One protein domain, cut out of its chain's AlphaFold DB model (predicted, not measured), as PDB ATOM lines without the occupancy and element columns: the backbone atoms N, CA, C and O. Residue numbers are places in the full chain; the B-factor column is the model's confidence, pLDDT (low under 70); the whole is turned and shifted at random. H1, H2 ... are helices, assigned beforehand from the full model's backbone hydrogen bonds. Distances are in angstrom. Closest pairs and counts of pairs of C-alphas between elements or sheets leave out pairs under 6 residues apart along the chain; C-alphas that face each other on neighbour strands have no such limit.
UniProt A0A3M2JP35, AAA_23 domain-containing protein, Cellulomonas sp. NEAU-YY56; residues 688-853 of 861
ATOM      1  N   ARG A 688     153.233 147.724 116.490       58.31
ATOM      2  CA  ARG A 688     152.697 146.861 115.433       58.31
ATOM      3  C   ARG A 688     152.144 145.601 116.100       58.31
ATOM      4  O   ARG A 688     152.923 144.778 116.575       58.31
ATOM      5  N   THR A 689     150.824 145.492 116.191       76.56
ATOM      6  CA  THR A 689     150.124 144.250 116.536       76.56
ATOM      7  C   THR A 689     149.839 143.467 115.257       76.56
ATOM      8  O   THR A 689     149.734 144.042 114.166       76.56
ATOM      9  N   SER A 690     149.691 142.154 115.374       83.19
ATOM     10  CA  SER A 690     149.267 141.264 114.298       83.19
ATOM     11  C   SER A 690     147.951 141.738 113.686       83.19
ATOM     12  O   SER A 690     147.808 141.721 112.466       83.19
ATOM     13  N   LEU A 691     147.026 142.257 114.503       84.69
ATOM     14  CA  LEU A 691     145.762 142.841 114.051       84.69
ATOM     15  C   LEU A 691     145.939 144.156 113.287       84.69
ATOM     16  O   LEU A 691     145.248 144.370 112.290       84.69
ATOM     17  N   GLY A 692     146.877 145.015 113.690       80.69
ATOM     18  CA  GLY A 692     147.204 146.234 112.947       80.69
ATOM     19  C   GLY A 692     147.762 145.921 111.555       80.69
ATOM     20  O   GLY A 692     147.287 146.459 110.555       80.69
ATOM     21  N   ILE A 693     148.713 144.984 111.470       79.44
ATOM     22  CA  ILE A 693     149.276 144.536 110.185       79.44
ATOM     23  C   ILE A 693     148.212 143.812 109.348       79.44
ATOM     24  O   ILE A 693     148.119 144.046 108.144       79.44
ATOM     25  N   PHE A 694     147.363 142.991 109.973       89.69
ATOM     26  CA  PHE A 694     146.247 142.331 109.294       89.69
ATOM     27  C   PHE A 694     145.271 143.343 108.696       89.69
ATOM     28  O   PHE A 694     144.886 143.201 107.543       89.69
ATOM     29  N   THR A 695     144.917 144.396 109.434       87.56
ATOM     30  CA  THR A 695     144.008 145.446 108.949       87.56
ATOM     31  C   THR A 695     144.580 146.152 107.718       87.56
ATOM     32  O   THR A 695     143.850 146.399 106.758       87.56
ATOM     33  N   LYS A 696     145.899 146.401 107.690       83.00
ATOM     34  CA  LYS A 696     146.595 146.942 106.509       83.00
ATOM     35  C   LYS A 696     146.542 145.972 105.320       83.00
ATOM     36  O   LYS A 696     146.218 146.390 104.210       83.00
ATOM     37  N   ALA A 697     146.814 144.686 105.548       84.12
ATOM     38  CA  ALA A 697     146.735 143.648 104.517       84.12
ATOM     39  C   ALA A 697     145.306 143.483 103.955       84.12
ATOM     40  O   ALA A 697     145.129 143.343 102.744       84.12
ATOM     41  N   ASP A 698     144.294 143.547 104.822       91.62
ATOM     42  CA  ASP A 698     142.878 143.430 104.474       91.62
ATOM     43  C   ASP A 698     142.363 144.653 103.696       91.62
ATOM     44  O   ASP A 698     141.628 144.486 102.719       91.62
ATOM     45  N   SER A 699     142.783 145.874 104.060       87.50
ATOM     46  CA  SER A 699     142.491 147.084 103.270       87.50
ATOM     47  C   SER A 699     143.096 146.972 101.872       87.50
ATOM     48  O   SER A 699     142.388 147.108 100.875       87.50
ATOM     49  N   PHE A 700     144.379 146.593 101.798       84.62
ATOM     50  CA  PHE A 700     145.075 146.395 100.529       84.62
ATOM     51  C   PHE A 700     144.363 145.375  99.630       84.62
ATOM     52  O   PHE A 700     144.171 145.623  98.437       84.62
ATOM     53  N   TYR A 701     143.933 144.242 100.193       90.56
ATOM     54  CA  TYR A 701     143.159 143.239  99.467       90.56
ATOM     55  C   TYR A 701     141.846 143.811  98.922       90.56
ATOM     56  O   TYR A 701     141.582 143.679  97.726       90.56
ATOM     57  N   ARG A 702     141.040 144.463  99.771       91.88
ATOM     58  CA  ARG A 702     139.725 145.002  99.386       91.88
ATOM     59  C   ARG A 702     139.819 146.071  98.300       91.88
ATOM     60  O   ARG A 702     138.998 146.070  97.391       91.88
ATOM     61  N   GLU A 703     140.826 146.932  98.360       88.19
ATOM     62  CA  GLU A 703     141.025 148.014  97.386       88.19
ATOM     63  C   GLU A 703     141.453 147.508  95.999       88.19
ATOM     64  O   GLU A 703     141.139 148.136  94.986       88.19
ATOM     65  N   ASN A 704     142.166 146.378  95.933       82.19
ATOM     66  CA  ASN A 704     142.865 145.959  94.714       82.19
ATOM     67  C   ASN A 704     142.323 144.668  94.078       82.19
ATOM     68  O   ASN A 704     142.545 144.446  92.886       82.19
ATOM     69  N   VAL A 705     141.595 143.818  94.812       89.06
ATOM     70  CA  VAL A 705     141.195 142.481  94.329       89.06
ATOM     71  C   VAL A 705     140.351 142.514  93.049       89.06
ATOM     72  O   VAL A 705     140.581 141.703  92.149       89.06
ATOM     73  N   GLU A 706     139.425 143.465  92.914       86.44
ATOM     74  CA  GLU A 706     138.551 143.557  91.735       86.44
ATOM     75  C   GLU A 706     139.328 143.895  90.457       86.44
ATOM     76  O   GLU A 706     139.021 143.379  89.386       86.44
ATOM     77  N   ARG A 707     140.367 144.734  90.567       74.12
ATOM     78  CA  ARG A 707     141.139 145.237  89.418       74.12
ATOM     79  C   ARG A 707     142.388 144.410  89.122       74.12
ATOM     80  O   ARG A 707     142.859 144.407  87.988       74.12
ATOM     81  N   ALA A 708     142.944 143.740  90.132       74.31
ATOM     82  CA  ALA A 708     144.296 143.194  90.076       74.31
ATOM     83  C   ALA A 708     144.426 141.721  90.488       74.31
ATOM     84  O   ALA A 708     145.536 141.197  90.470       74.31
ATOM     85  N   SER A 709     143.333 141.014  90.805       72.94
ATOM     86  CA  SER A 709     143.374 139.598  91.237       72.94
ATOM     87  C   SER A 709     144.115 138.650  90.281       72.94
ATOM     88  O   SER A 709     144.727 137.683  90.734       72.94
ATOM     89  N   GLY A 710     144.106 138.931  88.974       68.38
ATOM     90  CA  GLY A 710     144.844 138.163  87.965       68.38
ATOM     91  C   GLY A 710     146.311 138.572  87.772       68.38
ATOM     92  O   GLY A 710     147.016 137.931  86.997       68.38
ATOM     93  N   LEU A 711     146.780 139.637  88.428       66.50
ATOM     94  CA  LEU A 711     148.101 140.221  88.199       66.50
ATOM     95  C   LEU A 711     149.128 139.698  89.212       66.50
ATOM     96  O   LEU A 711     148.870 139.614  90.414       66.50
ATOM     97  N   LEU A 712     150.326 139.370  88.717       61.19
ATOM     98  CA  LEU A 712     151.419 138.799  89.512       61.19
ATOM     99  C   LEU A 712     151.872 139.729  90.649       61.19
ATOM    100  O   LEU A 712     152.080 139.275  91.773       61.19
ATOM    101  N   TRP A 713     151.941 141.038  90.387       68.19
ATOM    102  CA  TRP A 713     152.324 142.024  91.399       68.19
ATOM    103  C   TRP A 713     151.361 142.023  92.589       68.19
ATOM    104  O   TRP A 713     151.808 142.068  93.728       68.19
ATOM    105  N   PHE A 714     150.049 141.916  92.345       75.00
ATOM    106  CA  PHE A 714     149.044 141.939  93.407       75.00
ATOM    107  C   PHE A 714     149.102 140.657  94.223       75.00
ATOM    108  O   PHE A 714     149.130 140.707  95.449       75.00
ATOM    109  N   ARG A 715     149.213 139.514  93.538       73.88
ATOM    110  CA  ARG A 715     149.456 138.208  94.156       73.88
ATOM    111  C   ARG A 715     150.654 138.244  95.097       73.88
ATOM    112  O   ARG A 715     150.558 137.783  96.232       73.88
ATOM    113  N   SER A 716     151.760 138.816  94.636       65.69
ATOM    114  CA  SER A 716     152.983 138.925  95.421       65.69
ATOM    115  C   SER A 716     152.836 139.889  96.585       65.69
ATOM    116  O   SER A 716     153.143 139.525  97.718       65.69
ATOM    117  N   ALA A 717     152.365 141.104  96.312       69.75
ATOM    118  CA  ALA A 717     152.191 142.143  97.310       69.75
ATOM    119  C   ALA A 717     151.263 141.658  98.425       69.75
ATOM    120  O   ALA A 717     151.606 141.759  99.600       69.75
ATOM    121  N   PHE A 718     150.134 141.051  98.060       81.62
ATOM    122  CA  PHE A 718     149.188 140.509  99.021       81.62
ATOM    123  C   PHE A 718     149.785 139.328  99.788       81.62
ATOM    124  O   PHE A 718     149.738 139.325 101.013       81.62
ATOM    125  N   GLY A 719     150.425 138.373  99.103       77.56
ATOM    126  CA  GLY A 719     151.114 137.253  99.753       77.56
ATOM    127  C   GLY A 719     152.178 137.704 100.762       77.56
ATOM    128  O   GLY A 719     152.242 137.169 101.866       77.56
ATOM    129  N   ASN A 720     152.956 138.739 100.431       70.75
ATOM    130  CA  ASN A 720     153.947 139.336 101.328       70.75
ATOM    131  C   ASN A 720     153.298 140.028 102.534       70.75
ATOM    132  O   ASN A 720     153.774 139.857 103.654       70.75
ATOM    133  N   GLN A 721     152.202 140.769 102.335       80.44
ATOM    134  CA  GLN A 721     151.454 141.383 103.439       80.44
ATOM    135  C   GLN A 721     150.910 140.307 104.389       80.44
ATOM    136  O   GLN A 721     151.127 140.382 105.595       80.44
ATOM    137  N   VAL A 722     150.294 139.249 103.850       83.25
ATOM    138  CA  VAL A 722     149.776 138.108 104.623       83.25
ATOM    139  C   VAL A 722     150.897 137.381 105.376       83.25
ATOM    140  O   VAL A 722     150.722 137.005 106.535       83.25
ATOM    141  N   ARG A 723     152.074 137.223 104.764       79.00
ATOM    142  CA  ARG A 723     153.263 136.698 105.446       79.00
ATOM    143  C   ARG A 723     153.725 137.614 106.581       79.00
ATOM    144  O   ARG A 723     154.053 137.112 107.649       79.00
ATOM    145  N   GLY A 724     153.724 138.931 106.388       78.31
ATOM    146  CA  GLY A 724     154.049 139.887 107.450       78.31
ATOM    147  C   GLY A 724     153.108 139.760 108.653       78.31
ATOM    148  O   GLY A 724     153.558 139.807 109.798       78.31
ATOM    149  N   VAL A 725     151.814 139.509 108.408       84.19
ATOM    150  CA  VAL A 725     150.850 139.180 109.473       84.19
ATOM    151  C   VAL A 725     151.273 137.907 110.208       84.19
ATOM    152  O   VAL A 725     151.251 137.878 111.433       84.19
ATOM    153  N   LEU A 726     151.697 136.871 109.480       82.62
ATOM    154  CA  LEU A 726     152.145 135.599 110.053       82.62
ATOM    155  C   LEU A 726     153.376 135.736 110.933       82.62
ATOM    156  O   LEU A 726     153.393 135.200 112.038       82.62
ATOM    157  N   GLU A 727     154.382 136.461 110.462       79.50
ATOM    158  CA  GLU A 727     155.599 136.721 111.226       79.50
ATOM    159  C   GLU A 727     155.276 137.456 112.534       79.50
ATOM    160  O   GLU A 727     155.821 137.106 113.583       79.50
ATOM    161  N   MET A 728     154.329 138.401 112.501       83.19
ATOM    162  CA  MET A 728     153.872 139.092 113.706       83.19
ATOM    163  C   MET A 728     153.062 138.179 114.634       83.19
ATOM    164  O   MET A 728     153.352 138.124 115.824       83.19
ATOM    165  N   CYS A 729     152.110 137.399 114.108       84.12
ATOM    166  CA  CYS A 729     151.374 136.400 114.890       84.12
ATOM    167  C   CYS A 729     152.322 135.406 115.579       84.12
ATOM    168  O   CYS A 729     152.108 135.049 116.734       84.12
ATOM    169  N   ALA A 730     153.376 134.962 114.890       81.81
ATOM    170  CA  ALA A 730     154.378 134.064 115.454       81.81
ATOM    171  C   ALA A 730     155.149 134.724 116.608       81.81
ATOM    172  O   ALA A 730     155.359 134.085 117.636       81.81
ATOM    173  N   ALA A 731     155.530 135.998 116.470       80.62
ATOM    174  CA  ALA A 731     156.190 136.747 117.539       80.62
ATOM    175  C   ALA A 731     155.288 136.896 118.777       80.62
ATOM    176  O   ALA A 731     155.727 136.638 119.895       80.62
ATOM    177  N   GLU A 732     154.013 137.231 118.582       82.62
ATOM    178  CA  GLU A 732     153.039 137.351 119.674       82.62
ATOM    179  C   GLU A 732     152.758 136.008 120.354       82.62
ATOM    180  O   GLU A 732     152.640 135.943 121.576       82.62
ATOM    181  N   LEU A 733     152.707 134.917 119.585       81.75
ATOM    182  CA  LEU A 733     152.591 133.564 120.127       81.75
ATOM    183  C   LEU A 733     153.776 133.207 121.025       81.75
ATOM    184  O   LEU A 733     153.560 132.659 122.101       81.75
ATOM    185  N   VAL A 734     155.010 133.548 120.634       80.69
ATOM    186  CA  VAL A 734     156.193 133.362 121.496       80.69
ATOM    187  C   VAL A 734     156.012 134.109 122.821       80.69
ATOM    188  O   VAL A 734     156.245 133.532 123.882       80.69
ATOM    189  N   THR A 735     155.534 135.357 122.780       79.12
ATOM    190  CA  THR A 735     155.255 136.151 123.988       79.12
ATOM    191  C   THR A 735     154.187 135.502 124.869       79.12
ATOM    192  O   THR A 735     154.370 135.399 126.080       79.12
ATOM    193  N   VAL A 736     153.091 135.020 124.273       78.38
ATOM    194  CA  VAL A 736     152.003 134.332 124.985       78.38
ATOM    195  C   VAL A 736     152.475 133.026 125.636       78.38
ATOM    196  O   VAL A 736     151.985 132.652 126.701       78.38
ATOM    197  N   LEU A 737     153.441 132.333 125.031       78.19
ATOM    198  CA  LEU A 737     153.994 131.100 125.582       78.19
ATOM    199  C   LEU A 737     154.975 131.361 126.752       78.19
ATOM    200  O   LEU A 737     155.105 130.504 127.623       78.19
ATOM    201  N   GLY A 738     155.573 132.545 126.887       68.81
ATOM    202  CA  GLY A 738     156.399 132.917 128.049       68.81
ATOM    203  C   GLY A 738     157.919 132.774 127.845       68.81
ATOM    204  O   GLY A 738     158.401 132.128 126.921       68.81
ATOM    205  N   VAL A 739     158.685 133.441 128.714       51.84
ATOM    206  CA  VAL A 739     159.942 134.171 128.417       51.84
ATOM    207  C   VAL A 739     161.220 133.331 128.178       51.84
ATOM    208  O   VAL A 739     162.243 133.886 127.783       51.84
ATOM    209  N   ASP A 740     161.209 132.001 128.264       57.53
ATOM    210  CA  ASP A 740     162.424 131.208 127.965       57.53
ATOM    211  C   ASP A 740     162.707 131.024 126.460       57.53
ATOM    212  O   ASP A 740     163.809 130.643 126.051       57.53
ATOM    213  N   HIS A 741     161.735 131.347 125.605       55.28
ATOM    214  CA  HIS A 741     161.823 131.120 124.161       55.28
ATOM    215  C   HIS A 741     162.351 132.328 123.381       55.28
ATOM    216  O   HIS A 741     162.897 132.164 122.291       55.28
ATOM    217  N   GLU A 742     162.284 133.537 123.938       54.22
ATOM    218  CA  GLU A 742     162.672 134.755 123.220       54.22
ATOM    219  C   GLU A 742     164.142 134.701 122.763       54.22
ATOM    220  O   GLU A 742     164.452 135.067 121.632       54.22
ATOM    221  N   LYS A 743     165.038 134.094 123.559       56.72
ATOM    222  CA  LYS A 743     166.456 133.881 123.199       56.72
ATOM    223  C   LYS A 743     166.683 132.822 122.110       56.72
ATOM    224  O   LYS A 743     167.649 132.935 121.360       56.72
ATOM    225  N   ARG A 744     165.820 131.802 121.994       57.59
ATOM    226  CA  ARG A 744     165.900 130.780 120.924       57.59
ATOM    227  C   ARG A 744     165.380 131.318 119.592       57.59
ATOM    228  O   ARG A 744     165.950 131.025 118.548       57.59
ATOM    229  N   PHE A 745     164.341 132.150 119.640       57.00
ATOM    230  CA  PHE A 745     163.664 132.677 118.455       57.00
ATOM    231  C   PHE A 745     164.276 133.966 117.879       57.00
ATOM    232  O   PHE A 745     164.020 134.298 116.713       57.00
ATOM    233  N   THR A 746     165.087 134.678 118.670       53.72
ATOM    234  CA  THR A 746     165.852 135.872 118.255       53.72
ATOM    235  C   THR A 746     167.195 135.549 117.595       53.72
ATOM    236  O   THR A 746     167.813 136.447 117.023       53.72
ATOM    237  N   ALA A 747     167.642 134.286 117.597       55.53
ATOM    238  CA  ALA A 747     168.819 133.873 116.838       55.53
ATOM    239  C   ALA A 747     168.594 134.123 115.332       55.53
ATOM    240  O   ALA A 747     167.635 133.626 114.742       55.53
ATOM    241  N   GLN A 748     169.483 134.902 114.704       50.34
ATOM    242  CA  GLN A 748     169.350 135.396 113.321       50.34
ATOM    243  C   GLN A 748     169.332 134.299 112.232       50.34
ATOM    244  O   GLN A 748     169.144 134.616 111.062       50.34
ATOM    245  N   SER A 749     169.513 133.021 112.581       51.84
ATOM    246  CA  SER A 749     169.775 131.932 111.631       51.84
ATOM    247  C   SER A 749     168.624 130.948 111.391       51.84
ATOM    248  O   SER A 749     168.781 130.060 110.554       51.84
ATOM    249  N   ILE A 750     167.477 131.067 112.072       62.91
ATOM    250  CA  ILE A 750     166.358 130.125 111.878       62.91
ATOM    251  C   ILE A 750     165.311 130.663 110.892       62.91
ATOM    252  O   ILE A 750     164.809 131.782 111.017       62.91
ATOM    253  N   THR A 751     164.971 129.841 109.899       70.75
ATOM    254  CA  THR A 751     163.931 130.135 108.900       70.75
ATOM    255  C   THR A 751     162.557 130.240 109.558       70.75
ATOM    256  O   THR A 751     162.314 129.651 110.614       70.75
ATOM    257  N   LEU A 752     161.616 130.943 108.914       69.88
ATOM    258  CA  LEU A 752     160.241 131.023 109.404       69.88
ATOM    259  C   LEU A 752     159.670 129.611 109.630       69.88
ATOM    260  O   LEU A 752     159.194 129.343 110.730       69.88
ATOM    261  N   ALA A 753     159.810 128.684 108.666       70.56
ATOM    262  CA  ALA A 753     159.334 127.294 108.799       70.56
ATOM    263  C   ALA A 753     159.841 126.599 110.065       70.56
ATOM    264  O   ALA A 753     159.057 125.971 110.770       70.56
ATOM    265  N   GLN A 754     161.130 126.743 110.376       74.75
ATOM    266  CA  GLN A 754     161.703 126.184 111.600       74.75
ATOM    267  C   GLN A 754     161.074 126.812 112.846       74.75
ATOM    268  O   GLN A 754     160.663 126.074 113.739       74.75
ATOM    269  N   LYS A 755     160.919 128.149 112.872       75.62
ATOM    270  CA  LYS A 755     160.269 128.853 113.990       75.62
ATOM    271  C   LYS A 755     158.900 128.262 114.286       75.62
ATOM    272  O   LYS A 755     158.577 127.937 115.422       75.62
ATOM    273  N   MET A 756     158.073 128.097 113.272       78.25
ATOM    274  CA  MET A 756     156.694 127.713 113.532       78.25
ATOM    275  C   MET A 756     156.456 126.199 113.565       78.25
ATOM    276  O   MET A 756     155.476 125.779 114.169       78.25
ATOM    277  N   ALA A 757     157.384 125.372 113.069       80.75
ATOM    278  CA  ALA A 757     157.450 123.959 113.447       80.75
ATOM    279  C   ALA A 757     157.737 123.805 114.953       80.75
ATOM    280  O   ALA A 757     157.097 122.999 115.630       80.75
ATOM    281  N   GLU A 758     158.643 124.622 115.499       81.50
ATOM    282  CA  GLU A 758     158.918 124.651 116.937       81.50
ATOM    283  C   GLU A 758     157.714 125.171 117.737       81.50
ATOM    284  O   GLU A 758     157.324 124.529 118.711       81.50
ATOM    285  N   LEU A 759     157.054 126.248 117.282       82.38
ATOM    286  CA  LEU A 759     155.798 126.719 117.887       82.38
ATOM    287  C   LEU A 759     154.689 125.666 117.822       82.38
ATOM    288  O   LEU A 759     153.951 125.514 118.787       82.38
ATOM    289  N   SER A 760     154.577 124.919 116.719       84.12
ATOM    290  CA  SER A 760     153.605 123.829 116.585       84.12
ATOM    291  C   SER A 760     153.839 122.723 117.606       84.12
ATOM    292  O   SER A 760     152.875 122.217 118.182       84.12
ATOM    293  N   ARG A 761     155.100 122.352 117.839       84.75
ATOM    294  CA  ARG A 761     155.467 121.344 118.838       84.75
ATOM    295  C   ARG A 761     155.137 121.826 120.252       84.75
ATOM    296  O   ARG A 761     154.412 121.143 120.965       84.75
ATOM    297  N   GLU A 762     155.602 123.020 120.611       83.12
ATOM    298  CA  GLU A 762     155.392 123.626 121.933       83.12
ATOM    299  C   GLU A 762     153.898 123.824 122.237       83.12
ATOM    300  O   GLU A 762     153.400 123.479 123.309       83.12
ATOM    301  N   PHE A 763     153.148 124.336 121.261       83.94
ATOM    302  CA  PHE A 763     151.706 124.483 121.380       83.94
ATOM    303  C   PHE A 763     151.019 123.127 121.589       83.94
ATOM    304  O   PHE A 763     150.178 123.007 122.478       83.94
ATOM    305  N   GLY A 764     151.406 122.097 120.829       84.38
ATOM    306  CA  GLY A 764     150.885 120.739 120.990       84.38
ATOM    307  C   GLY A 764     151.130 120.166 122.389       84.38
ATOM    308  O   GLY A 764     150.224 119.573 122.974       84.38
ATOM    309  N   GLU A 765     152.314 120.400 122.962       84.56
ATOM    310  CA  GLU A 765     152.646 119.994 124.333       84.56
ATOM    311  C   GLU A 765     151.719 120.673 125.360       84.56
ATOM    312  O   GLU A 765     151.165 119.998 126.235       84.56
ATOM    313  N   ARG A 766     151.451 121.979 125.212       81.00
ATOM    314  CA  ARG A 766     150.534 122.719 126.104       81.00
ATOM    315  C   ARG A 766     149.078 122.317 125.949       81.00
ATOM    316  O   ARG A 766     148.381 122.181 126.954       81.00
ATOM    317  N   VAL A 767     148.616 122.097 124.722       81.38
ATOM    318  CA  VAL A 767     147.263 121.586 124.469       81.38
ATOM    319  C   VAL A 767     147.096 120.210 125.107       81.38
ATOM    320  O   VAL A 767     146.126 119.999 125.823       81.38
ATOM    321  N   ALA A 768     148.081 119.318 124.974       83.38
ATOM    322  CA  ALA A 768     148.032 118.003 125.608       83.38
ATOM    323  C   ALA A 768     147.969 118.083 127.146       83.38
ATOM    324  O   ALA A 768     147.319 117.250 127.776       83.38
ATOM    325  N   VAL A 769     148.619 119.075 127.771       79.19
ATOM    326  CA  VAL A 769     148.479 119.341 129.216       79.19
ATOM    327  C   VAL A 769     147.048 119.767 129.558       79.19
ATOM    328  O   VAL A 769     146.471 119.243 130.511       79.19
ATOM    329  N   VAL A 770     146.472 120.684 128.779       76.12
ATOM    330  CA  VAL A 770     145.102 121.181 128.980       76.12
ATOM    331  C   VAL A 770     144.068 120.065 128.783       76.12
ATOM    332  O   VAL A 770     143.195 119.895 129.633       76.12
ATOM    333  N   ASP A 771     144.205 119.249 127.736       78.88
ATOM    334  CA  ASP A 771     143.293 118.141 127.425       78.88
ATOM    335  C   ASP A 771     143.306 117.060 128.516       78.88
ATOM    336  O   ASP A 771     142.257 116.533 128.897       78.88
ATOM    337  N   ARG A 772     144.482 116.772 129.101       79.88
ATOM    338  CA  ARG A 772     144.610 115.855 130.250       79.88
ATOM    339  C   ARG A 772     143.868 116.344 131.494       79.88
ATOM    340  O   ARG A 772     143.488 115.523 132.327       79.88
ATOM    341  N   CYS A 773     143.638 117.650 131.631       71.69
ATOM    342  CA  CYS A 773     142.897 118.214 132.759       71.69
ATOM    343  C   CYS A 773     141.364 118.065 132.629       71.69
ATOM    344  O   CYS A 773     140.640 118.393 133.578       71.69
ATOM    345  N   GLY A 774     140.871 117.486 131.524       66.25
ATOM    346  CA  GLY A 774     139.457 117.198 131.280       66.25
ATOM    347  C   GLY A 774     138.622 118.453 131.007       66.25
ATOM    348  O   GLY A 774     139.117 119.577 131.069       66.25
ATOM    349  N   SER A 775     137.324 118.279 130.732       63.12
ATOM    350  CA  SER A 775     136.366 119.356 130.417       63.12
ATOM    351  C   SER A 775     136.008 120.239 131.627       63.12
ATOM    352  O   SER A 775     134.837 120.541 131.870       63.12
ATOM    353  N   ARG A 776     136.994 120.630 132.440       68.19
ATOM    354  CA  ARG A 776     136.805 121.613 133.508       68.19
ATOM    355  C   ARG A 776     136.327 122.919 132.876       68.19
ATOM    356  O   ARG A 776     136.880 123.366 131.872       68.19
ATOM    357  N   ALA A 777     135.315 123.536 133.487       68.81
ATOM    358  CA  ALA A 777     134.686 124.759 132.984       68.81
ATOM    359  C   ALA A 777     135.696 125.892 132.705       68.81
ATOM    360  O   ALA A 777     135.483 126.698 131.806       68.81
ATOM    361  N   GLU A 778     136.825 125.901 133.419       68.38
ATOM    362  CA  GLU A 778     137.927 126.860 133.277       68.38
ATOM    363  C   GLU A 778     138.650 126.788 131.913       68.38
ATOM    364  O   GLU A 778     139.179 127.795 131.456       68.38
ATOM    365  N   HIS A 779     138.641 125.639 131.221       67.38
ATOM    366  CA  HIS A 779     139.308 125.468 129.919       67.38
ATOM    367  C   HIS A 779     138.365 125.594 128.713       67.38
ATOM    368  O   HIS A 779     138.839 125.708 127.578       67.38
ATOM    369  N   GLY A 780     137.047 125.586 128.942       67.75
ATOM    370  CA  GLY A 780     136.010 125.632 127.905       67.75
ATOM    371  C   GLY A 780     136.014 126.884 127.009       67.75
ATOM    372  O   GLY A 780     135.862 126.730 125.797       67.75
ATOM    373  N   PRO A 781     136.237 128.109 127.533       68.69
ATOM    374  CA  PRO A 781     136.175 129.333 126.727       68.69
ATOM    375  C   PRO A 781     137.247 129.426 125.630       68.69
ATOM    376  O   PRO A 781     137.036 130.101 124.627       68.69
ATOM    377  N   GLY A 782     138.388 128.751 125.812       73.69
ATOM    378  CA  GLY A 782     139.535 128.801 124.897       73.69
ATOM    379  C   GLY A 782     139.575 127.698 123.836       73.69
ATOM    380  O   GLY A 782     140.446 127.711 122.970       73.69
ATOM    381  N   GLU A 783     138.656 126.733 123.885       79.81
ATOM    382  CA  GLU A 783     138.663 125.560 123.002       79.81
ATOM    383  C   GLU A 783     138.567 125.892 121.496       79.81
ATOM    384  O   GLU A 783     139.327 125.314 120.712       79.81
ATOM    385  N   PRO A 784     137.714 126.838 121.049       81.75
ATOM    386  CA  PRO A 784     137.663 127.224 119.639       81.75
ATOM    387  C   PRO A 784     138.979 127.838 119.144       81.75
ATOM    388  O   PRO A 784     139.413 127.549 118.030       81.75
ATOM    389  N   ASP A 785     139.626 128.647 119.987       80.88
ATOM    390  CA  ASP A 785     140.875 129.339 119.662       80.88
ATOM    391  C   ASP A 785     142.048 128.340 119.599       80.88
ATOM    392  O   ASP A 785     142.877 128.416 118.688       80.88
ATOM    393  N   ARG A 786     142.062 127.323 120.480       83.81
ATOM    394  CA  ARG A 786     143.034 126.217 120.427       83.81
ATOM    395  C   ARG A 786     142.896 125.378 119.155       83.81
ATOM    396  O   ARG A 786     143.902 125.100 118.505       83.81
ATOM    397  N   ARG A 787     141.673 125.009 118.757       82.44
ATOM    398  CA  ARG A 787     141.435 124.250 117.510       82.44
ATOM    399  C   ARG A 787     141.808 125.043 116.266       82.44
ATOM    400  O   ARG A 787     142.383 124.480 115.338       82.44
ATOM    401  N   LEU A 788     141.493 126.339 116.248       81.38
ATOM    402  CA  LEU A 788     141.886 127.237 115.165       81.38
ATOM    403  C   LEU A 788     143.411 127.265 115.013       81.38
ATOM    404  O   LEU A 788     143.921 127.071 113.911       81.38
ATOM    405  N   LEU A 789     144.134 127.467 116.116       80.88
ATOM    406  CA  LEU A 789     145.591 127.531 116.101       80.88
ATOM    407  C   LEU A 789     146.224 126.178 115.743       80.88
ATOM    408  O   LEU A 789     147.128 126.146 114.914       80.88
ATOM    409  N   ALA A 790     145.703 125.063 116.269       82.25
ATOM    410  CA  ALA A 790     146.114 123.716 115.867       82.25
ATOM    411  C   ALA A 790     145.929 123.502 114.358       82.25
ATOM    412  O   ALA A 790     146.826 122.999 113.685       82.25
ATOM    413  N   GLY A 791     144.787 123.928 113.812       80.81
ATOM    414  CA  GLY A 791     144.499 123.882 112.382       80.81
ATOM    415  C   GLY A 791     145.511 124.678 111.558       80.81
ATOM    416  O   GLY A 791     146.075 124.131 110.611       80.81
ATOM    417  N   ILE A 792     145.789 125.926 111.946       79.12
ATOM    418  CA  ILE A 792     146.760 126.795 111.264       79.12
ATOM    419  C   ILE A 792     148.169 126.195 111.334       79.12
ATOM    420  O   ILE A 792     148.815 126.077 110.299       79.12
ATOM    421  N   LEU A 793     148.630 125.770 112.514       77.62
ATOM    422  CA  LEU A 793     149.979 125.225 112.713       77.62
ATOM    423  C   LEU A 793     150.186 123.883 111.992       77.62
ATOM    424  O   LEU A 793     151.241 123.669 111.401       77.62
ATOM    425  N   THR A 794     149.165 123.020 111.959       73.69
ATOM    426  CA  THR A 794     149.230 121.703 111.297       73.69
ATOM    427  C   THR A 794     149.220 121.823 109.772       73.69
ATOM    428  O   THR A 794     149.946 121.108 109.089       73.69
ATOM    429  N   HIS A 795     148.416 122.736 109.217       69.00
ATOM    430  CA  HIS A 795     148.314 122.905 107.764       69.00
ATOM    431  C   HIS A 795     149.399 123.814 107.192       69.00
ATOM    432  O   HIS A 795     149.515 123.967 105.983       69.00
ATOM    433  N   TRP A 796     150.229 124.437 108.019       67.31
ATOM    434  CA  TRP A 796     151.182 125.405 107.506       67.31
ATOM    435  C   TRP A 796     152.323 124.783 106.683       67.31
ATOM    436  O   TRP A 796     152.816 125.415 105.750       67.31
ATOM    437  N   GLY A 797     152.661 123.511 106.925       57.91
ATOM    438  CA  GLY A 797     153.613 122.762 106.096       57.91
ATOM    439  C   GLY A 797     153.196 122.610 104.624       57.91
ATOM    440  O   GLY A 797     154.048 122.333 103.783       57.91
ATOM    441  N   SER A 798     151.914 122.817 104.292       50.81
ATOM    442  CA  SER A 798     151.404 122.787 102.915       50.81
ATOM    443  C   SER A 798     151.187 124.176 102.295       50.81
ATOM    444  O   SER A 798     151.109 124.280 101.068       50.81
ATOM    445  N   TYR A 799     151.150 125.250 103.092       52.38
ATOM    446  CA  TYR A 799     150.969 126.620 102.605       52.38
ATOM    447  C   TYR A 799     152.317 127.322 102.429       52.38
ATOM    448  O   TYR A 799     152.834 127.978 103.332       52.38
ATOM    449  N   TRP A 800     152.872 127.227 101.223       54.56
ATOM    450  CA  TRP A 800     154.082 127.945 100.828       54.56
ATOM    451  C   TRP A 800     153.817 129.449 100.671       54.56
ATOM    452  O   TRP A 800     153.919 129.960  99.570       54.56
ATOM    453  N   LEU A 801     153.484 130.203 101.724       54.97
ATOM    454  CA  LEU A 801     153.698 131.655 101.662       54.97
ATOM    455  C   LEU A 801     155.207 131.870 101.561       54.97
ATOM    456  O   LEU A 801     155.944 131.648 102.518       54.97
ATOM    457  N   ASN A 802     155.645 132.185 100.350       51.56
ATOM    458  CA  ASN A 802     157.023 132.125  99.894       51.56
ATOM    459  C   ASN A 802     158.033 132.638 100.946       51.56
ATOM    460  O   ASN A 802     157.950 133.787 101.388       51.56
ATOM    461  N   GLN A 803     159.005 131.805 101.352       46.34
ATOM    462  CA  GLN A 803     160.080 132.204 102.284       46.34
ATOM    463  C   GLN A 803     161.031 133.244 101.675       46.34
ATOM    464  O   GLN A 803     161.708 133.976 102.401       46.34
ATOM    465  N   SER A 804     161.022 133.379 100.353       42.03
ATOM    466  CA  SER A 804     161.754 134.388  99.599       42.03
ATOM    467  C   SER A 804     160.758 135.448  99.134       42.03
ATOM    468  O   SER A 804     159.893 135.178  98.308       42.03
ATOM    469  N   SER A 805     160.850 136.651  99.688       37.06
ATOM    470  CA  SER A 805     160.031 137.802  99.311       37.06
ATOM    471  C   SER A 805     160.423 138.313  97.922       37.06
ATOM    472  O   SER A 805     161.114 139.317  97.820       37.06
ATOM    473  N   HIS A 806     160.007 137.621  96.860       38.81
ATOM    474  CA  HIS A 806     160.016 138.139  95.490       38.81
ATOM    475  C   HIS A 806     158.781 137.684  94.724       38.81
ATOM    476  O   HIS A 806     158.193 136.637  95.005       38.81
ATOM    477  N   ALA A 807     158.375 138.526  93.779       42.88
ATOM    478  CA  ALA A 807     157.044 138.532  93.203       42.88
ATOM    479  C   ALA A 807     156.703 137.394  92.248       42.88
ATOM    480  O   ALA A 807     155.551 137.280  91.842       42.88
ATOM    481  N   ASP A 808     157.649 136.502  91.978       39.72
ATOM    482  CA  ASP A 808     157.574 135.661  90.787       39.72
ATOM    483  C   ASP A 808     157.258 134.187  91.081       39.72
ATOM    484  O   ASP A 808     157.043 133.401  90.164       39.72
ATOM    485  N   VAL A 809     157.129 133.813  92.361       41.38
ATOM    486  CA  VAL A 809     156.600 132.505  92.779       41.38
ATOM    487  C   VAL A 809     155.499 132.730  93.802       41.38
ATOM    488  O   VAL A 809     155.690 132.593  95.004       41.38
ATOM    489  N   VAL A 810     154.307 133.090  93.339       43.91
ATOM    490  CA  VAL A 810     153.135 133.080  94.220       43.91
ATOM    491  C   VAL A 810     152.457 131.727  94.093       43.91
ATOM    492  O   VAL A 810     151.372 131.586  93.528       43.91
ATOM    493  N   LEU A 811     153.148 130.704  94.584       46.62
ATOM    494  CA  LEU A 811     152.440 129.633  95.256       46.62
ATOM    495  C   LEU A 811     152.153 130.152  96.674       46.62
ATOM    496  O   LEU A 811     153.004 130.832  97.233       46.62
ATOM    497  N   PRO A 812     150.956 129.920  97.221       61.34
ATOM    498  CA  PRO A 812     149.821 129.283  96.568       61.34
ATOM    499  C   PRO A 812     149.010 130.291  95.707       61.34
ATOM    500  O   PRO A 812     149.263 131.493  95.727       61.34
ATOM    501  N   GLY A 813     148.053 129.820  94.895       72.06
ATOM    502  CA  GLY A 813     147.205 130.698  94.063       72.06
ATOM    503  C   GLY A 813     146.404 131.726  94.883       72.06
ATOM    504  O   GLY A 813     146.241 131.550  96.086       72.06
ATOM    505  N   MET A 814     145.854 132.776  94.251       80.50
ATOM    506  CA  MET A 814     145.087 133.827  94.963       80.50
ATOM    507  C   MET A 814     144.003 133.279  95.893       80.50
ATOM    508  O   MET A 814     143.791 133.827  96.970       80.50
ATOM    509  N   GLU A 815     143.321 132.213  95.480       82.62
ATOM    510  CA  GLU A 815     142.288 131.551  96.278       82.62
ATOM    511  C   GLU A 815     142.838 131.021  97.605       82.62
ATOM    512  O   GLU A 815     142.263 131.272  98.659       82.62
ATOM    513  N   HIS A 816     144.014 130.402  97.569       79.88
ATOM    514  CA  HIS A 816     144.681 129.893  98.760       79.88
ATOM    515  C   HIS A 816     145.257 131.025  99.618       79.88
ATOM    516  O   HIS A 816     145.169 130.963 100.839       79.88
ATOM    517  N   ILE A 817     145.825 132.080  99.011       81.44
ATOM    518  CA  ILE A 817     146.279 133.257  99.777       81.44
ATOM    519  C   ILE A 817     145.086 133.893 100.489       81.44
ATOM    520  O   ILE A 817     145.200 134.280 101.646       81.44
ATOM    521  N   ARG A 818     143.928 133.969  99.825       88.31
ATOM    522  CA  ARG A 818     142.683 134.482 100.402       88.31
ATOM    523  C   ARG A 818     142.185 133.596 101.540       88.31
ATOM    524  O   ARG A 818     141.840 134.122 102.594       88.31
ATOM    525  N   GLU A 819     142.138 132.281 101.347       87.12
ATOM    526  CA  GLU A 819     141.745 131.340 102.398       87.12
ATOM    527  C   GLU A 819     142.660 131.484 103.618       87.12
ATOM    528  O   GLU A 819     142.189 131.670 104.742       87.12
ATOM    529  N   PHE A 820     143.971 131.509 103.388       84.44
ATOM    530  CA  PHE A 820     144.955 131.681 104.442       84.44
ATOM    531  C   PHE A 820     144.854 133.055 105.119       84.44
ATOM    532  O   PHE A 820     144.904 133.140 106.344       84.44
ATOM    533  N   HIS A 821     144.617 134.127 104.358       89.19
ATOM    534  CA  HIS A 821     144.344 135.467 104.884       89.19
ATOM    535  C   HIS A 821     143.127 135.474 105.825       89.19
ATOM    536  O   HIS A 821     143.161 136.082 106.895       89.19
ATOM    537  N   VAL A 822     142.059 134.746 105.490       90.88
ATOM    538  CA  VAL A 822     140.890 134.616 106.375       90.88
ATOM    539  C   VAL A 822     141.258 133.897 107.676       90.88
ATOM    540  O   VAL A 822     140.866 134.356 108.753       90.88
ATOM    541  N   GLN A 823     142.015 132.799 107.601       86.56
ATOM    542  CA  GLN A 823     142.436 132.050 108.792       86.56
ATOM    543  C   GLN A 823     143.367 132.880 109.680       86.56
ATOM    544  O   GLN A 823     143.159 132.967 110.893       86.56
ATOM    545  N   ILE A 824     144.343 133.565 109.085       86.44
ATOM    546  CA  ILE A 824     145.304 134.360 109.842       86.44
ATOM    547  C   ILE A 824     144.672 135.593 110.480       86.44
ATOM    548  O   ILE A 824     145.040 135.963 111.589       86.44
ATOM    549  N   GLY A 825     143.651 136.175 109.849       89.19
ATOM    550  CA  GLY A 825     142.864 137.251 110.443       89.19
ATOM    551  C   GLY A 825     142.049 136.816 111.657       89.19
ATOM    552  O   GLY A 825     141.741 137.630 112.529       89.19
ATOM    553  N   ARG A 826     141.662 135.538 111.744       88.69
ATOM    554  CA  ARG A 826     141.054 134.988 112.967       88.69
ATOM    555  C   ARG A 826     142.103 134.838 114.065       88.69
ATOM    556  O   ARG A 826     141.838 135.229 115.195       88.69
ATOM    557  N   LEU A 827     143.295 134.352 113.715       85.44
ATOM    558  CA  LEU A 827     144.410 134.222 114.653       85.44
ATOM    559  C   LEU A 827     144.865 135.580 115.209       85.44
ATOM    560  O   LEU A 827     144.943 135.731 116.422       85.44
ATOM    561  N   ALA A 828     145.081 136.579 114.352       87.44
ATOM    562  CA  ALA A 828     145.477 137.928 114.763       87.44
ATOM    563  C   ALA A 828     144.483 138.542 115.768       87.44
ATOM    564  O   ALA A 828     144.873 139.150 116.764       87.44
ATOM    565  N   ARG A 829     143.177 138.318 115.563       87.06
ATOM    566  CA  ARG A 829     142.122 138.735 116.503       87.06
ATOM    567  C   ARG A 829     142.133 137.958 117.821       87.06
ATOM    568  O   ARG A 829     141.809 138.538 118.847       87.06
ATOM    569  N   ALA A 830     142.482 136.672 117.805       82.88
ATOM    570  CA  ALA A 830     142.585 135.856 119.017       82.88
ATOM    571  C   ALA A 830     143.832 136.191 119.856       82.88
ATOM    572  O   ALA A 830     143.808 136.060 121.083       82.88
ATOM    573  N   LEU A 831     144.912 136.616 119.191       80.56
ATOM    574  CA  LEU A 831     146.153 137.059 119.825       80.56
ATOM    575  C   LEU A 831     146.058 138.481 120.366       80.56
ATOM    576  O   LEU A 831     146.646 138.772 121.402       80.56
ATOM    577  N   SER A 832     145.286 139.352 119.723       79.19
ATOM    578  CA  SER A 832     145.094 140.722 120.198       79.19
ATOM    579  C   SER A 832     144.444 140.739 121.583       79.19
ATOM    580  O   SER A 832     143.408 140.109 121.810       79.19
ATOM    581  N   GLY A 833     145.083 141.428 122.532       67.06
ATOM    582  CA  GLY A 833     144.473 141.745 123.823       67.06
ATOM    583  C   GLY A 833     143.348 142.770 123.662       67.06
ATOM    584  O   GLY A 833     143.192 143.365 122.596       67.06
ATOM    585  N   ASP A 834     142.567 142.989 124.721       63.00
ATOM    586  CA  ASP A 834     141.731 144.192 124.808       63.00
ATOM    587  C   ASP A 834     142.658 145.412 124.662       63.00
ATOM    588  O   ASP A 834     143.679 145.485 125.348       63.00
ATOM    589  N   GLU A 835     142.339 146.346 123.758       57.09
ATOM    590  CA  GLU A 835     143.173 147.521 123.435       57.09
ATOM    591  C   GLU A 835     143.514 148.376 124.671       57.09
ATOM    592  O   GLU A 835     144.410 149.217 124.630       57.09
ATOM    593  N   ARG A 836     142.806 148.154 125.783       56.72
ATOM    594  CA  ARG A 836     142.989 148.825 127.074       56.72
ATOM    595  C   ARG A 836     144.058 148.201 127.974       56.72
ATOM    596  O   ARG A 836     144.360 148.785 129.012       56.72
ATOM    597  N   VAL A 837     144.595 147.032 127.632       56.81
ATOM    598  CA  VAL A 837     145.546 146.298 128.479       56.81
ATOM    599  C   VAL A 837     146.984 146.590 128.047       56.81
ATOM    600  O   VAL A 837     147.316 146.525 126.863       56.81
ATOM    601  N   ALA A 838     147.850 146.926 129.009       59.44
ATOM    602  CA  ALA A 838     149.264 147.189 128.749       59.44
ATOM    603  C   ALA A 838     149.953 145.952 128.143       59.44
ATOM    604  O   ALA A 838     149.632 144.813 128.483       59.44
ATOM    605  N   ARG A 839     150.934 146.166 127.257       57.88
ATOM    606  CA  ARG A 839     151.636 145.081 126.539       57.88
ATOM    607  C   ARG A 839     152.313 144.085 127.490       57.88
ATOM    608  O   ARG A 839     152.412 142.902 127.182       57.88
ATOM    609  N   ASP A 840     152.705 144.561 128.662       61.12
ATOM    610  CA  ASP A 840     153.352 143.801 129.733       61.12
ATOM    611  C   ASP A 840     152.381 142.791 130.383       61.12
ATOM    612  O   ASP A 840     152.790 141.768 130.927       61.12
ATOM    613  N   GLU A 841     151.075 143.041 130.261       62.12
ATOM    614  CA  GLU A 841     149.985 142.173 130.712       62.12
ATOM    615  C   GLU A 841     149.399 141.333 129.563       62.12
ATOM    616  O   GLU A 841     148.430 140.591 129.724       62.12
ATOM    617  N   TRP A 842     149.957 141.419 128.357       65.25
ATOM    618  CA  TRP A 842     149.395 140.766 127.174       65.25
ATOM    619  C   TRP A 842     149.590 139.247 127.168       65.25
ATOM    620  O   TRP A 842     148.679 138.494 126.801       65.25
ATOM    621  N   ALA A 843     150.740 138.793 127.678       61.22
ATOM    622  CA  ALA A 843     151.044 137.383 127.933       61.22
ATOM    623  C   ALA A 843     150.108 136.753 128.983       61.22
ATOM    624  O   ALA A 843     150.101 135.540 129.177       61.22
ATOM    625  N   THR A 844     149.315 137.572 129.676       63.12
ATOM    626  CA  THR A 844     148.426 137.159 130.758       63.12
ATOM    627  C   THR A 844     146.946 137.430 130.477       63.12
ATOM    628  O   THR A 844     146.103 136.766 131.080       63.12
ATOM    629  N   SER A 845     146.615 138.339 129.559       67.88
ATOM    630  CA  SER A 845     145.247 138.844 129.346       67.88
ATOM    631  C   SER A 845     144.645 138.564 127.966       67.88
ATOM    632  O   SER A 845     143.424 138.649 127.829       67.88
ATOM    633  N   SER A 846     145.441 138.221 126.943       73.88
ATOM    634  CA  SER A 846     144.869 137.877 125.630       73.88
ATOM    635  C   SER A 846     143.982 136.635 125.723       73.88
ATOM    636  O   SER A 846     144.213 135.749 126.548       73.88
ATOM    637  N   ARG A 847     142.979 136.526 124.841       73.00
ATOM    638  CA  ARG A 847     142.124 135.326 124.774       73.00
ATOM    639  C   ARG A 847     142.952 134.056 124.604       73.00
ATOM    640  O   ARG A 847     142.675 133.061 125.267       73.00
ATOM    641  N   MET A 848     143.993 134.117 123.774       77.75
ATOM    642  CA  MET A 848     144.924 133.009 123.579       77.75
ATOM    643  C   MET A 848     145.758 132.711 124.833       77.75
ATOM    644  O   MET A 848     145.869 131.551 125.219       77.75
ATOM    645  N   ALA A 849     146.291 133.727 125.521       76.75
ATOM    646  CA  ALA A 849     147.000 133.529 126.787       76.75
ATOM    647  C   ALA A 849     146.105 132.903 127.855       76.75
ATOM    648  O   ALA A 849     146.504 131.953 128.519       76.75
ATOM    649  N   LEU A 850     144.866 133.376 127.985       74.00
ATOM    650  CA  LEU A 850     143.880 132.797 128.895       74.00
ATOM    651  C   LEU A 850     143.539 131.348 128.518       74.00
ATOM    652  O   LEU A 850     143.398 130.508 129.404       74.00
ATOM    653  N   ALA A 851     143.463 131.037 127.221       71.31
ATOM    654  CA  ALA A 851     143.215 129.688 126.711       71.31
ATOM    655  C   ALA A 851     144.392 128.716 126.916       71.31
ATOM    656  O   ALA A 851     144.164 127.503 126.981       71.31
ATOM    657  N   LEU A 852     145.619 129.245 126.985       71.75
ATOM    658  CA  LEU A 852     146.880 128.506 127.113       71.75
ATOM    659  C   LEU A 852     147.475 128.516 128.522       71.75
ATOM    660  O   LEU A 852     148.448 127.802 128.774       71.75
ATOM    661  N   ARG A 853     146.915 129.306 129.442       70.88
ATOM    662  CA  ARG A 853     147.311 129.297 130.846       70.88
ATOM    663  C   ARG A 853     147.152 127.889 131.396       70.88
ATOM    664  O   ARG A 853     146.056 127.325 131.418       70.88
TER     665      ARG A 853
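What this domain is: This is residues 688 to 853 of the 861 residues of the protein "AAA_23 domain-containing protein" of Cellulomonas sp. NEAU-YY56 (UniProt A0A3M2JP35). Five helices form a bundle: H1, H2 and H6 run nearly side by side, their centres making a triangle, and the hairpin of H4 and H5 packs on H2 and H6 at larger angles. The short H7 and H8 make a corner at one end of H2. The 166 printed residues hold eight named helices, H1 to H8, and no named strand: all helix. The whole is compact, with a radius of gyration of the C-alphas of 16.4 A and spans of 49 by 33 by 29 A.

How they stand to each other: H1, residues 690 to 708, and H2, residues 712 to 737, form a hairpin at a shallow tilt of 14 degrees; their closest C-alphas, of Ser 690 and Met 728, are 5.1 A apart. H3, residues 742 to 745, is close to H2 but not clearly touching. H4, residues 752 to 772, touches H2 at a steep tilt of 45 degrees, closest at the C-alphas of Ala 730 and Met 756, 7.0 A. H5, residues 780 to 798, forms a hairpin with H4, closest at the C-alphas of Ser 760 and Leu 793, 5.5 A. H6, residues 814 to 831, touches H2 at a shallow tilt of 26 degrees, the same way, closest at the C-alphas of Val 722 and His 821, 6.0 A. H7, residues 839 to 845, touches H2 with the C-alphas of Val 736 and Ala 843 closest, 4.3 A. H8, residues 847 to 852, is about perpendicular to H5, 84 degrees; the closest C-alphas, of Gly 782 and Ala 851, are 4.2 A apart. Every O i to N i+4 pair is within hydrogen-bond range in H2, H4, H6 and H8, against 13 of 15 in H1, 11 of 15 in H5 and 1 of 3 in H7, where 3 of 4 O i to N i+3 pairs are; H3 is too short for such a pair.

Where its parts are: H1 begins at C-alpha 690 (149.267, 141.264, 114.298) and H8 ends at C-alpha 852 (146.880, 128.506, 127.113). H2 is 37.0 A long, H4 30.1 A and H5 29.5 A.

The domain as a whole: The printed part has no cut. The link from H5 to H6, residues 799 to 813, is long. Mean pLDDT of the printed part is 72.8, and 60 residues are under 70, among them 738 to 750, 795 to 812 and 833 to 845.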